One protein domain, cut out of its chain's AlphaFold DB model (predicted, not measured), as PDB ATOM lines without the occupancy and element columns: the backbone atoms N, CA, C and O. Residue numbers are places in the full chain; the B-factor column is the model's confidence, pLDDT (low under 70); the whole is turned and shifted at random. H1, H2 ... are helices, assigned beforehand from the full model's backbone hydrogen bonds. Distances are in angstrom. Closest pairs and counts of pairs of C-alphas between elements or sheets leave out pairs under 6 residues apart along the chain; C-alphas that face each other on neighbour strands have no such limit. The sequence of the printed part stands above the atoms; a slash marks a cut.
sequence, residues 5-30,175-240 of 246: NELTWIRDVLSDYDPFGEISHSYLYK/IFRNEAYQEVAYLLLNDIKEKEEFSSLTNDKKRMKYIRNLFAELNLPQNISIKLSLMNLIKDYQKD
ATOM      1  N   ASN A   5     263.678 201.108 168.378       94.75
ATOM      2  CA  ASN A   5     264.571 201.436 169.490       94.75
ATOM      3  C   ASN A   5     265.319 200.189 169.985       94.75
ATOM      4  O   ASN A   5     266.535 200.237 170.165       94.75
ATOM      5  N   GLU A   6     264.616 199.064 170.156       94.62
ATOM      6  CA  GLU A   6     265.243 197.787 170.522       94.62
ATOM      7  C   GLU A   6     266.201 197.311 169.428       94.62
ATOM      8  O   GLU A   6     267.315 196.898 169.732       94.62
ATOM      9  N   LEU A   7     265.818 197.408 168.151       94.94
ATOM     10  CA  LEU A   7     266.685 197.020 167.035       94.94
ATOM     11  C   LEU A   7     267.953 197.873 166.958       94.94
ATOM     12  O   LEU A   7     269.031 197.329 166.728       94.94
ATOM     13  N   THR A   8     267.842 199.182 167.178       94.75
ATOM     14  CA  THR A   8     268.994 200.093 167.223       94.75
ATOM     15  C   THR A   8     269.942 199.701 168.352       94.75
ATOM     16  O   THR A   8     271.120 199.462 168.108       94.75
ATOM     17  N   TRP A   9     269.412 199.499 169.559       95.50
ATOM     18  CA  TRP A   9     270.212 199.066 170.701       95.50
ATOM     19  C   TRP A   9     270.881 197.697 170.476       95.50
ATOM     20  O   TRP A   9     272.066 197.534 170.763       95.50
ATOM     21  N   ILE A  10     270.166 196.721 169.899       94.25
ATOM     22  CA  ILE A  10     270.746 195.413 169.549       94.25
ATOM     23  C   ILE A  10     271.917 195.592 168.573       94.25
ATOM     24  O   ILE A  10     272.951 194.941 168.732       94.25
ATOM     25  N   ARG A  11     271.776 196.451 167.555       94.12
ATOM     26  CA  ARG A  11     272.855 196.714 166.591       94.12
ATOM     27  C   ARG A  11     274.079 197.290 167.293       94.12
ATOM     28  O   ARG A  11     275.171 196.778 167.054       94.12
ATOM     29  N   ASP A  12     273.904 198.253 168.190       91.62
ATOM     30  CA  ASP A  12     275.008 198.866 168.936       91.62
ATOM     31  C   ASP A  12     275.743 197.827 169.795       91.62
ATOM     32  O   ASP A  12     276.953 197.643 169.655       91.62
ATOM     33  N   VAL A  13     275.009 197.036 170.589       90.12
ATOM     34  CA  VAL A  13     275.583 195.978 171.444       90.12
ATOM     35  C   VAL A  13     276.379 194.947 170.638       90.12
ATOM     36  O   VAL A  13     277.401 194.433 171.102       90.12
ATOM     37  N   LEU A  14     275.911 194.602 169.438       89.69
ATOM     38  CA  LEU A  14     276.541 193.580 168.603       89.69
ATOM     39  C   LEU A  14     277.695 194.102 167.736       89.69
ATOM     40  O   LEU A  14     278.421 193.267 167.179       89.69
ATOM     41  N   SER A  15     277.856 195.424 167.622       84.19
ATOM     42  CA  SER A  15     278.869 196.076 166.780       84.19
ATOM     43  C   SER A  15     280.268 196.063 167.405       84.19
ATOM     44  O   SER A  15     281.248 195.914 166.679       84.19
ATOM     45  N   ASP A  16     280.370 196.085 168.738       67.12
ATOM     46  CA  ASP A  16     281.642 196.104 169.486       67.12
ATOM     47  C   ASP A  16     282.310 194.717 169.620       67.12
ATOM     48  O   ASP A  16     282.762 194.279 170.690       67.12
ATOM     49  N   TYR A  17     282.370 193.953 168.528       64.88
ATOM     50  CA  TYR A  17     283.056 192.660 168.516       64.88
ATOM     51  C   TYR A  17     284.573 192.818 168.338       64.88
ATOM     52  O   TYR A  17     285.088 192.723 167.229       64.88
ATOM     53  N   ASP A  18     285.286 193.003 169.452       64.62
ATOM     54  CA  ASP A  18     286.742 192.824 169.530       64.62
ATOM     55  C   ASP A  18     287.108 191.405 170.032       64.62
ATOM     56  O   ASP A  18     286.864 191.085 171.204       64.62
ATOM     57  N   PRO A  19     287.663 190.530 169.171       58.84
ATOM     58  CA  PRO A  19     288.113 189.193 169.550       58.84
ATOM     59  C   PRO A  19     289.503 189.150 170.213       58.84
ATOM     60  O   PRO A  19     289.922 188.058 170.600       58.84
ATOM     61  N   PHE A  20     290.212 190.279 170.354       58.34
ATOM     62  CA  PHE A  20     291.612 190.330 170.806       58.34
ATOM     63  C   PHE A  20     291.868 191.154 172.088       58.34
ATOM     64  O   PHE A  20     293.025 191.311 172.474       58.34
ATOM     65  N   GLY A  21     290.828 191.650 172.766       62.78
ATOM     66  CA  GLY A  21     290.956 192.401 174.025       62.78
ATOM     67  C   GLY A  21     291.381 191.574 175.255       62.78
ATOM     68  O   GLY A  21     291.481 190.347 175.200       62.78
ATOM     69  N   GLU A  22     291.613 192.272 176.379       69.56
ATOM     70  CA  GLU A  22     291.937 191.731 177.718       69.56
ATOM     71  C   GLU A  22     290.921 190.674 178.226       69.56
ATOM     72  O   GLU A  22     289.951 190.357 177.539       69.56
ATOM     73  N   ILE A  23     291.162 190.109 179.427       67.94
ATOM     74  CA  ILE A  23     290.400 189.018 180.085       67.94
ATOM     75  C   ILE A  23     288.974 188.866 179.533       67.94
ATOM     76  O   ILE A  23     288.152 189.774 179.650       67.94
ATOM     77  N   SER A  24     288.673 187.687 178.970       76.75
ATOM     78  CA  SER A  24     287.402 187.437 178.281       76.75
ATOM     79  C   SER A  24     286.203 187.924 179.096       76.75
ATOM     80  O   SER A  24     285.996 187.507 180.237       76.75
ATOM     81  N   HIS A  25     285.352 188.744 178.484       77.50
ATOM     82  CA  HIS A  25     284.146 189.248 179.138       77.50
ATOM     83  C   HIS A  25     283.246 188.103 179.629       77.50
ATOM     84  O   HIS A  25     282.644 188.204 180.695       77.50
ATOM     85  N   SER A  26     283.230 186.966 178.919       78.12
ATOM     86  CA  SER A  26     282.474 185.780 179.331       78.12
ATOM     87  C   SER A  26     282.984 185.192 180.650       78.12
ATOM     88  O   SER A  26     282.215 184.629 181.425       78.12
ATOM     89  N   TYR A  27     284.288 185.315 180.913       80.12
ATOM     90  CA  TYR A  27     284.901 184.897 182.168       80.12
ATOM     91  C   TYR A  27     284.503 185.839 183.308       80.12
ATOM     92  O   TYR A  27     284.060 185.361 184.349       80.12
ATOM     93  N   LEU A  28     284.565 187.158 183.094       82.12
ATOM     94  CA  LEU A  28     284.093 188.143 184.077       82.12
ATOM     95  C   LEU A  28     282.601 187.967 184.384       82.12
ATOM     96  O   LEU A  28     282.194 187.999 185.542       82.12
ATOM     97  N   TYR A  29     281.793 187.723 183.354       83.12
ATOM     98  CA  TYR A  29     280.370 187.447 183.493       83.12
ATOM     99  C   TYR A  29     280.115 186.183 184.331       83.12
ATOM    100  O   TYR A  29     279.322 186.207 185.270       83.12
ATOM    101  N   LYS A  30     280.854 185.097 184.067       83.31
ATOM    102  CA  LYS A  30     280.796 183.885 184.894       83.31
ATOM    103  C   LYS A  30     281.167 184.170 186.355       83.31
ATOM    104  O   LYS A  30     280.454 183.719 187.246       83.31
ATOM    105  N   ILE A 175     276.957 180.555 178.197       73.69
ATOM    106  CA  ILE A 175     277.768 181.625 178.781       73.69
ATOM    107  C   ILE A 175     277.797 182.752 177.752       73.69
ATOM    108  O   ILE A 175     278.372 182.613 176.670       73.69
ATOM    109  N   PHE A 176     277.132 183.855 178.078       83.25
ATOM    110  CA  PHE A 176     277.133 185.048 177.246       83.25
ATOM    111  C   PHE A 176     278.443 185.813 177.406       83.25
ATOM    112  O   PHE A 176     279.161 185.660 178.394       83.25
ATOM    113  N   ARG A 177     278.757 186.649 176.412       82.19
ATOM    114  CA  ARG A 177     279.915 187.540 176.497       82.19
ATOM    115  C   ARG A 177     279.767 188.483 177.688       82.19
ATOM    116  O   ARG A 177     280.725 188.678 178.411       82.19
ATOM    117  N   ASN A 178     278.587 189.048 177.888       85.44
ATOM    118  CA  ASN A 178     278.242 189.933 178.993       85.44
ATOM    119  C   ASN A 178     276.707 189.969 179.149       85.44
ATOM    120  O   ASN A 178     275.992 189.302 178.394       85.44
ATOM    121  N   GLU A 179     276.223 190.755 180.110       87.06
ATOM    122  CA  GLU A 179     274.793 190.959 180.394       87.06
ATOM    123  C   GLU A 179     274.036 191.500 179.164       87.06
ATOM    124  O   GLU A 179     272.996 190.959 178.796       87.06
ATOM    125  N   ALA A 180     274.607 192.456 178.422       89.88
ATOM    126  CA  ALA A 180     273.970 192.999 177.218       89.88
ATOM    127  C   ALA A 180     273.760 191.931 176.124       89.88
ATOM    128  O   ALA A 180     272.700 191.854 175.509       89.88
ATOM    129  N   TYR A 181     274.733 191.038 175.905       91.00
ATOM    130  CA  TYR A 181     274.580 189.920 174.963       91.00
ATOM    131  C   TYR A 181     273.488 188.938 175.398       91.00
ATOM    132  O   TYR A 181     272.813 188.349 174.552       91.00
ATOM    133  N   GLN A 182     273.335 188.725 176.705       91.06
ATOM    134  CA  GLN A 182     272.263 187.897 177.240       91.06
ATOM    135  C   GLN A 182     270.899 188.535 176.973       91.06
ATOM    136  O   GLN A 182     270.008 187.867 176.450       91.06
ATOM    137  N   GLU A 183     270.747 189.821 177.277       92.75
ATOM    138  CA  GLU A 183     269.521 190.583 177.028       92.75
ATOM    139  C   GLU A 183     269.135 190.573 175.543       92.75
ATOM    140  O   GLU A 183     268.001 190.223 175.209       92.75
ATOM    141  N   VAL A 184     270.093 190.827 174.642       94.31
ATOM    142  CA  VAL A 184     269.889 190.707 173.188       94.31
ATOM    143  C   VAL A 184     269.350 189.322 172.821       94.31
ATOM    144  O   VAL A 184     268.377 189.210 172.075       94.31
ATOM    145  N   ALA A 185     269.953 188.250 173.344       93.75
ATOM    146  CA  ALA A 185     269.507 186.893 173.040       93.75
ATOM    147  C   ALA A 185     268.077 186.621 173.537       93.75
ATOM    148  O   ALA A 185     267.312 185.959 172.833       93.75
ATOM    149  N   TYR A 186     267.699 187.137 174.709       93.56
ATOM    150  CA  TYR A 186     266.341 186.988 175.237       93.56
ATOM    151  C   TYR A 186     265.306 187.800 174.463       93.56
ATOM    152  O   TYR A 186     264.224 187.274 174.202       93.56
ATOM    153  N   LEU A 187     265.622 189.031 174.056       95.62
ATOM    154  CA  LEU A 187     264.744 189.824 173.191       95.62
ATOM    155  C   LEU A 187     264.493 189.102 171.865       95.62
ATOM    156  O   LEU A 187     263.344 188.924 171.465       95.62
ATOM    157  N   LEU A 188     265.558 188.598 171.232       95.69
ATOM    158  CA  LEU A 188     265.447 187.830 169.994       95.69
ATOM    159  C   LEU A 188     264.636 186.546 170.191       95.69
ATOM    160  O   LEU A 188     263.774 186.256 169.368       95.69
ATOM    161  N   LEU A 189     264.864 185.792 171.276       94.81
ATOM    162  CA  LEU A 189     264.061 184.607 171.593       94.81
ATOM    163  C   LEU A 189     262.579 184.969 171.768       94.81
ATOM    164  O   LEU A 189     261.718 184.287 171.220       94.81
ATOM    165  N   ASN A 190     262.278 186.022 172.529       94.25
ATOM    166  CA  ASN A 190     260.907 186.450 172.791       94.25
ATOM    167  C   ASN A 190     260.179 186.888 171.520       94.25
ATOM    168  O   ASN A 190     258.981 186.637 171.412       94.25
ATOM    169  N   ASP A 191     260.884 187.479 170.554       94.00
ATOM    170  CA  ASP A 191     260.289 187.831 169.266       94.00
ATOM    171  C   ASP A 191     259.932 186.602 168.419       94.00
ATOM    172  O   ASP A 191     258.945 186.625 167.686       94.00
ATOM    173  N   ILE A 192     260.717 185.523 168.507       94.62
ATOM    174  CA  ILE A 192     260.572 184.365 167.611       94.62
ATOM    175  C   ILE A 192     259.804 183.190 168.212       94.62
ATOM    176  O   ILE A 192     259.299 182.371 167.453       94.62
ATOM    177  N   LYS A 193     259.728 183.064 169.542       92.62
ATOM    178  CA  LYS A 193     259.239 181.842 170.209       92.62
ATOM    179  C   LYS A 193     257.777 181.489 169.908       92.62
ATOM    180  O   LYS A 193     257.434 180.315 169.962       92.62
ATOM    181  N   GLU A 194     256.956 182.483 169.566       90.31
ATOM    182  CA  GLU A 194     255.533 182.314 169.231       90.31
ATOM    183  C   GLU A 194     255.281 182.157 167.718       90.31
ATOM    184  O   GLU A 194     254.141 181.994 167.290       90.31
ATOM    185  N   LYS A 195     256.325 182.228 166.878       91.75
ATOM    186  CA  LYS A 195     256.194 182.076 165.420       91.75
ATOM    187  C   LYS A 195     256.043 180.598 165.050       91.75
ATOM    188  O   LYS A 195     256.707 179.740 165.633       91.75
ATOM    189  N   GLU A 196     255.223 180.289 164.042       88.00
ATOM    190  CA  GLU A 196     254.939 178.905 163.626       88.00
ATOM    191  C   GLU A 196     256.218 178.115 163.306       88.00
ATOM    192  O   GLU A 196     256.381 176.958 163.719       88.00
ATOM    193  N   GLU A 197     257.178 178.756 162.634       89.62
ATOM    194  CA  GLU A 197     258.423 178.121 162.212       89.62
ATOM    195  C   GLU A 197     259.311 177.726 163.394       89.62
ATOM    196  O   GLU A 197     260.140 176.820 163.255       89.62
ATOM    197  N   PHE A 198     259.134 178.354 164.561       92.19
ATOM    198  CA  PHE A 198     259.942 178.101 165.749       92.19
ATOM    199  C   PHE A 198     259.848 176.642 166.199       92.19
ATOM    200  O   PHE A 198     260.863 176.009 166.500       92.19
ATOM    201  N   SER A 199     258.645 176.064 166.167       88.19
ATOM    202  CA  SER A 199     258.391 174.663 166.528       88.19
ATOM    203  C   SER A 199     259.151 173.666 165.631       88.19
ATOM    204  O   SER A 199     259.578 172.594 166.074       88.19
ATOM    205  N   SER A 200     259.407 174.052 164.374       91.31
ATOM    206  CA  SER A 200     260.043 173.217 163.348       91.31
ATOM    207  C   SER A 200     261.571 173.107 163.481       91.31
ATOM    208  O   SER A 200     262.207 172.265 162.819       91.31
ATOM    209  N   LEU A 201     262.185 173.929 164.345       94.25
ATOM    210  CA  LEU A 201     263.634 174.018 164.548       94.25
ATOM    211  C   LEU A 201     264.160 172.846 165.392       94.25
ATOM    212  O   LEU A 201     264.585 173.009 166.530       94.25
ATOM    213  N   THR A 202     264.129 171.634 164.839       90.81
ATOM    214  CA  THR A 202     264.384 170.398 165.599       90.81
ATOM    215  C   THR A 202     265.860 170.070 165.833       90.81
ATOM    216  O   THR A 202     266.176 169.321 166.757       90.81
ATOM    217  N   ASN A 203     266.775 170.628 165.038       92.94
ATOM    218  CA  ASN A 203     268.212 170.364 165.125       92.94
ATOM    219  C   ASN A 203     269.050 171.635 164.931       92.94
ATOM    220  O   ASN A 203     268.560 172.656 164.446       92.94
ATOM    221  N   ASP A 204     270.329 171.546 165.286       93.19
ATOM    222  CA  ASP A 204     271.240 172.695 165.334       93.19
ATOM    223  C   ASP A 204     271.471 173.305 163.940       93.19
ATOM    224  O   ASP A 204     271.534 174.525 163.795       93.19
ATOM    225  N   LYS A 205     271.459 172.487 162.874       95.56
ATOM    226  CA  LYS A 205     271.546 172.972 161.485       95.56
ATOM    227  C   LYS A 205     270.341 173.840 161.109       95.56
ATOM    228  O   LYS A 205     270.524 174.902 160.512       95.56
ATOM    229  N   LYS A 206     269.124 173.410 161.463       95.94
ATOM    230  CA  LYS A 206     267.889 174.184 161.243       95.94
ATOM    231  C   LYS A 206     267.895 175.480 162.053       95.94
ATOM    232  O   LYS A 206     267.656 176.534 161.474       95.94
ATOM    233  N   ARG A 207     268.240 175.412 163.346       96.25
ATOM    234  CA  ARG A 207     268.343 176.588 164.231       96.25
ATOM    235  C   ARG A 207     269.328 177.617 163.684       96.25
ATOM    236  O   ARG A 207     268.965 178.773 163.519       96.25
ATOM    237  N   MET A 208     270.535 177.194 163.308       95.81
ATOM    238  CA  MET A 208     271.538 178.108 162.751       95.81
ATOM    239  C   MET A 208     271.121 178.708 161.412       95.81
ATOM    240  O   MET A 208     271.429 179.868 161.153       95.81
ATOM    241  N   LYS A 209     270.438 177.949 160.546       96.38
ATOM    242  CA  LYS A 209     269.901 178.499 159.293       96.38
ATOM    243  C   LYS A 209     268.863 179.586 159.579       96.38
ATOM    244  O   LYS A 209     268.981 180.672 159.026       96.38
ATOM    245  N   TYR A 210     267.912 179.309 160.469       96.56
ATOM    246  CA  TYR A 210     266.891 180.271 160.878       96.56
ATOM    247  C   TYR A 210     267.511 181.537 161.482       96.56
ATOM    248  O   TYR A 210     267.217 182.635 161.031       96.56
ATOM    249  N   ILE A 211     268.448 181.388 162.423       96.62
ATOM    250  CA  ILE A 211     269.140 182.517 163.061       96.62
ATOM    251  C   ILE A 211     269.885 183.380 162.033       96.62
ATOM    252  O   ILE A 211     269.866 184.602 162.133       96.62
ATOM    253  N   ARG A 212     270.546 182.776 161.035       95.50
ATOM    254  CA  ARG A 212     271.216 183.552 159.976       95.50
ATOM    255  C   ARG A 212     270.226 184.394 159.174       95.50
ATOM    256  O   ARG A 212     270.528 185.553 158.912       95.50
ATOM    257  N   ASN A 213     269.076 183.821 158.822       95.38
ATOM    258  CA  ASN A 213     268.026 184.533 158.099       95.38
ATOM    259  C   ASN A 213     267.439 185.659 158.953       95.38
ATOM    260  O   ASN A 213     267.413 186.792 158.496       95.38
ATOM    261  N   LEU A 214     267.108 185.381 160.218       95.25
ATOM    262  CA  LEU A 214     266.617 186.378 161.172       95.25
ATOM    263  C   LEU A 214     267.570 187.576 161.288       95.25
ATOM    264  O   LEU A 214     267.145 188.724 161.250       95.25
ATOM    265  N   PHE A 215     268.875 187.323 161.404       95.81
ATOM    266  CA  PHE A 215     269.872 188.394 161.483       95.81
ATOM    267  C   PHE A 215     269.940 189.220 160.194       95.81
ATOM    268  O   PHE A 215     270.186 190.419 160.267       95.81
ATOM    269  N   ALA A 216     269.750 188.595 159.030       94.56
ATOM    270  CA  ALA A 216     269.692 189.311 157.760       94.56
ATOM    271  C   ALA A 216     268.405 190.147 157.647       94.56
ATOM    272  O   ALA A 216     268.481 191.319 157.307       94.56
ATOM    273  N   GLU A 217     267.252 189.575 157.998       94.50
ATOM    274  CA  GLU A 217     265.942 190.243 157.982       94.50
ATOM    275  C   GLU A 217     265.907 191.473 158.898       94.50
ATOM    276  O   GLU A 217     265.365 192.512 158.529       94.50
ATOM    277  N   LEU A 218     266.526 191.379 160.077       94.38
ATOM    278  CA  LEU A 218     266.579 192.460 161.064       94.38
ATOM    279  C   LEU A 218     267.742 193.449 160.843       94.38
ATOM    280  O   LEU A 218     267.900 194.401 161.617       94.38
ATOM    281  N   ASN A 219     268.562 193.246 159.804       94.00
ATOM    282  CA  ASN A 219     269.783 194.015 159.536       94.00
ATOM    283  C   ASN A 219     270.722 194.081 160.758       94.00
ATOM    284  O   ASN A 219     271.155 195.158 161.172       94.00
ATOM    285  N   LEU A 220     271.008 192.927 161.370       94.00
ATOM    286  CA  LEU A 220     271.886 192.815 162.538       94.00
ATOM    287  C   LEU A 220     273.332 192.452 162.147       94.00
ATOM    288  O   LEU A 220     273.542 191.672 161.204       94.00
ATOM    289  N   PRO A 221     274.344 192.927 162.905       91.56
ATOM    290  CA  PRO A 221     275.739 192.541 162.707       91.56
ATOM    291  C   PRO A 221     275.939 191.021 162.732       91.56
ATOM    292  O   PRO A 221     275.375 190.301 163.560       91.56
ATOM    293  N   GLN A 222     276.782 190.502 161.833       86.50
ATOM    294  CA  GLN A 222     277.016 189.062 161.675       86.50
ATOM    295  C   GLN A 222     277.959 188.502 162.757       86.50
ATOM    296  O   GLN A 222     279.009 187.938 162.471       86.50
ATOM    297  N   ASN A 223     277.545 188.598 164.014       86.81
ATOM    298  CA  ASN A 223     278.318 188.211 165.186       86.81
ATOM    299  C   ASN A 223     278.139 186.713 165.498       86.81
ATOM    300  O   ASN A 223     277.030 186.233 165.727       86.81
ATOM    301  N   ILE A 224     279.222 185.930 165.449       85.94
ATOM    302  CA  ILE A 224     279.141 184.466 165.613       85.94
ATOM    303  C   ILE A 224     278.839 184.048 167.057       85.94
ATOM    304  O   ILE A 224     278.114 183.076 167.268       85.94
ATOM    305  N   SER A 225     279.349 184.796 168.040       84.69
ATOM    306  CA  SER A 225     279.182 184.487 169.463       84.69
ATOM    307  C   SER A 225     277.708 184.533 169.859       84.69
ATOM    308  O   SER A 225     277.187 183.546 170.379       84.69
ATOM    309  N   ILE A 226     277.001 185.615 169.512       90.62
ATOM    310  CA  ILE A 226     275.572 185.738 169.824       90.62
ATOM    311  C   ILE A 226     274.728 184.682 169.099       90.62
ATOM    312  O   ILE A 226     273.795 184.143 169.684       90.62
ATOM    313  N   LYS A 227     275.073 184.314 167.857       92.44
ATOM    314  CA  LYS A 227     274.332 183.292 167.100       92.44
ATOM    315  C   LYS A 227     274.432 181.917 167.750       92.44
ATOM    316  O   LYS A 227     273.432 181.210 167.828       92.44
ATOM    317  N   LEU A 228     275.624 181.542 168.222       89.81
ATOM    318  CA  LEU A 228     275.828 180.284 168.941       89.81
ATOM    319  C   LEU A 228     275.081 180.284 170.281       89.81
ATOM    320  O   LEU A 228     274.400 179.308 170.594       89.81
ATOM    321  N   SER A 229     275.145 181.385 171.035       89.75
ATOM    322  CA  SER A 229     274.411 181.510 172.298       89.75
ATOM    323  C   SER A 229     272.894 181.473 172.095       89.75
ATOM    324  O   SER A 229     272.212 180.741 172.809       89.75
ATOM    325  N   LEU A 230     272.366 182.169 171.083       93.62
ATOM    326  CA  LEU A 230     270.943 182.149 170.729       93.62
ATOM    327  C   LEU A 230     270.493 180.756 170.264       93.62
ATOM    328  O   LEU A 230     269.420 180.302 170.645       93.62
ATOM    329  N   MET A 231     271.312 180.036 169.490       94.38
ATOM    330  CA  MET A 231     271.013 178.656 169.092       94.38
ATOM    331  C   MET A 231     270.828 177.741 170.309       94.38
ATOM    332  O   MET A 231     269.863 176.973 170.352       94.38
ATOM    333  N   ASN A 232     271.743 177.820 171.278       90.06
ATOM    334  CA  ASN A 232     271.653 177.046 172.515       90.06
ATOM    335  C   ASN A 232     270.426 177.464 173.334       90.06
ATOM    336  O   ASN A 232     269.665 176.605 173.767       90.06
ATOM    337  N   LEU A 233     270.162 178.769 173.434       90.88
ATOM    338  CA  LEU A 233     268.995 179.299 174.136       90.88
ATOM    339  C   LEU A 233     267.664 178.798 173.535       90.88
ATOM    340  O   LEU A 233     266.777 178.373 174.271       90.88
ATOM    341  N   ILE A 234     267.535 178.766 172.202       92.62
ATOM    342  CA  ILE A 234     266.365 178.191 171.508       92.62
ATOM    343  C   ILE A 234     266.208 176.706 171.847       92.62
ATOM    344  O   ILE A 234     265.101 176.230 172.107       92.62
ATOM    345  N   LYS A 235     267.312 175.953 171.814       90.69
ATOM    346  CA  LYS A 235     267.322 174.516 172.105       90.69
ATOM    347  C   LYS A 235     266.857 174.233 173.534       90.69
ATOM    348  O   LYS A 235     266.064 173.309 173.726       90.69
ATOM    349  N   ASP A 236     267.319 175.022 174.497       85.50
ATOM    350  CA  ASP A 236     266.928 174.896 175.902       85.50
ATOM    351  C   ASP A 236     265.454 175.253 176.102       85.50
ATOM    352  O   ASP A 236     264.710 174.453 176.669       85.50
ATOM    353  N   TYR A 237     264.994 176.367 175.522       88.50
ATOM    354  CA  TYR A 237     263.587 176.769 175.579       88.50
ATOM    355  C   TYR A 237     262.655 175.669 175.050       88.50
ATOM    356  O   TYR A 237     261.739 175.233 175.744       88.50
ATOM    357  N   GLN A 238     262.933 175.129 173.858       88.25
ATOM    358  CA  GLN A 238     262.129 174.050 173.269       88.25
ATOM    359  C   GLN A 238     262.141 172.764 174.104       88.25
ATOM    360  O   GLN A 238     261.163 172.014 174.110       88.25
ATOM    361  N   LYS A 239     263.261 172.462 174.769       82.69
ATOM    362  CA  LYS A 239     263.378 171.296 175.650       82.69
ATOM    363  C   LYS A 239     262.503 171.459 176.887       82.69
ATOM    364  O   LYS A 239     261.916 170.471 177.318       82.69
ATOM    365  N   ASP A 240     262.417 172.666 177.435       77.31
ATOM    366  CA  ASP A 240     261.619 172.945 178.626       77.31
ATOM    367  C   ASP A 240     260.123 173.054 178.315       77.31
ATOM    368  O   ASP A 240     259.326 172.491 179.062       77.31
TER     369      ASP A 240
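Overview. This is residues 5 to 30 and 175 to 240 of the 246 residues of the protein "GIY-YIG domain-containing protein" of bioreactor metagenome (UniProt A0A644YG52). Three longer helices, H3, H5 and H6, cross one another steeply as a small core, with H6 crossing both H3 and H5 and H1 packed on H3 near its beginning. A loop, residues 18 to 23, sticks out at one end beside the short H2, and tiny H4 lies at the other end. The printed part has 92 residues with six named helices, H1 to H6 in order, and no named strand; its class is all helix. It is compact, with a radius of gyration of the C-alphas of 13.2 A, and only just elongated, spanning 40 by 27 by 20 A.

Arrangement. H1, residues 5 to 15, touches H3, residues 179 to 192, with residues 180 to 184 of H3 alone; the closest C-alphas, of Ile 10 and Val 184, are 6.0 A apart, at a steep tilt of 51 degrees, opposite ways. H2, residues 25 to 30, is close to H3 but not clearly touching, the closest C-alphas, of Tyr 29 and Glu 179, being 7.3 A apart. H3 touches H6, residues 224 to 240, at a steep tilt of 56 degrees, the same way, closest at the C-alphas of Ala 185 and Leu 230, 5.5 A. H4, residues 196 to 199, is close to H3 but not clearly touching, at the C-alphas of Ile 192 and Phe 198, 6.6 A. H5, residues 204 to 217, touches residues 227 to 234 of H6 alone, closest at the C-alphas of Arg 207 and Met 231, 5.9 A, at a steep tilt of 59 degrees, opposite ways. H3 and H5 are near each other; H1 and H5 are apart. In H1, H2, H3, H5 and H6 every O i to N i+4 pair is within hydrogen-bond range; H4 is too short for one.

Along the chain. H1 begins at C-alpha 5 (264.571, 201.436, 169.490) and is 15.5 A long; H2 is 8.6 A, H3 20.2 A, H4 6.2 A and H5 19.7 A. H6, 24.7 A, ends at C-alpha 240 (261.619, 172.945, 178.626).

Size, cuts and confidence. The C-alphas of Glu 22 and Glu 196, the two farthest apart, are 41.6 A apart. Residues 31 to 174 are not printed, and C-alphas 30 and 175 are 7.2 A apart across the cut. Of the links printed whole, none is long. The model's pLDDT is under 70 at residues 16 to 23.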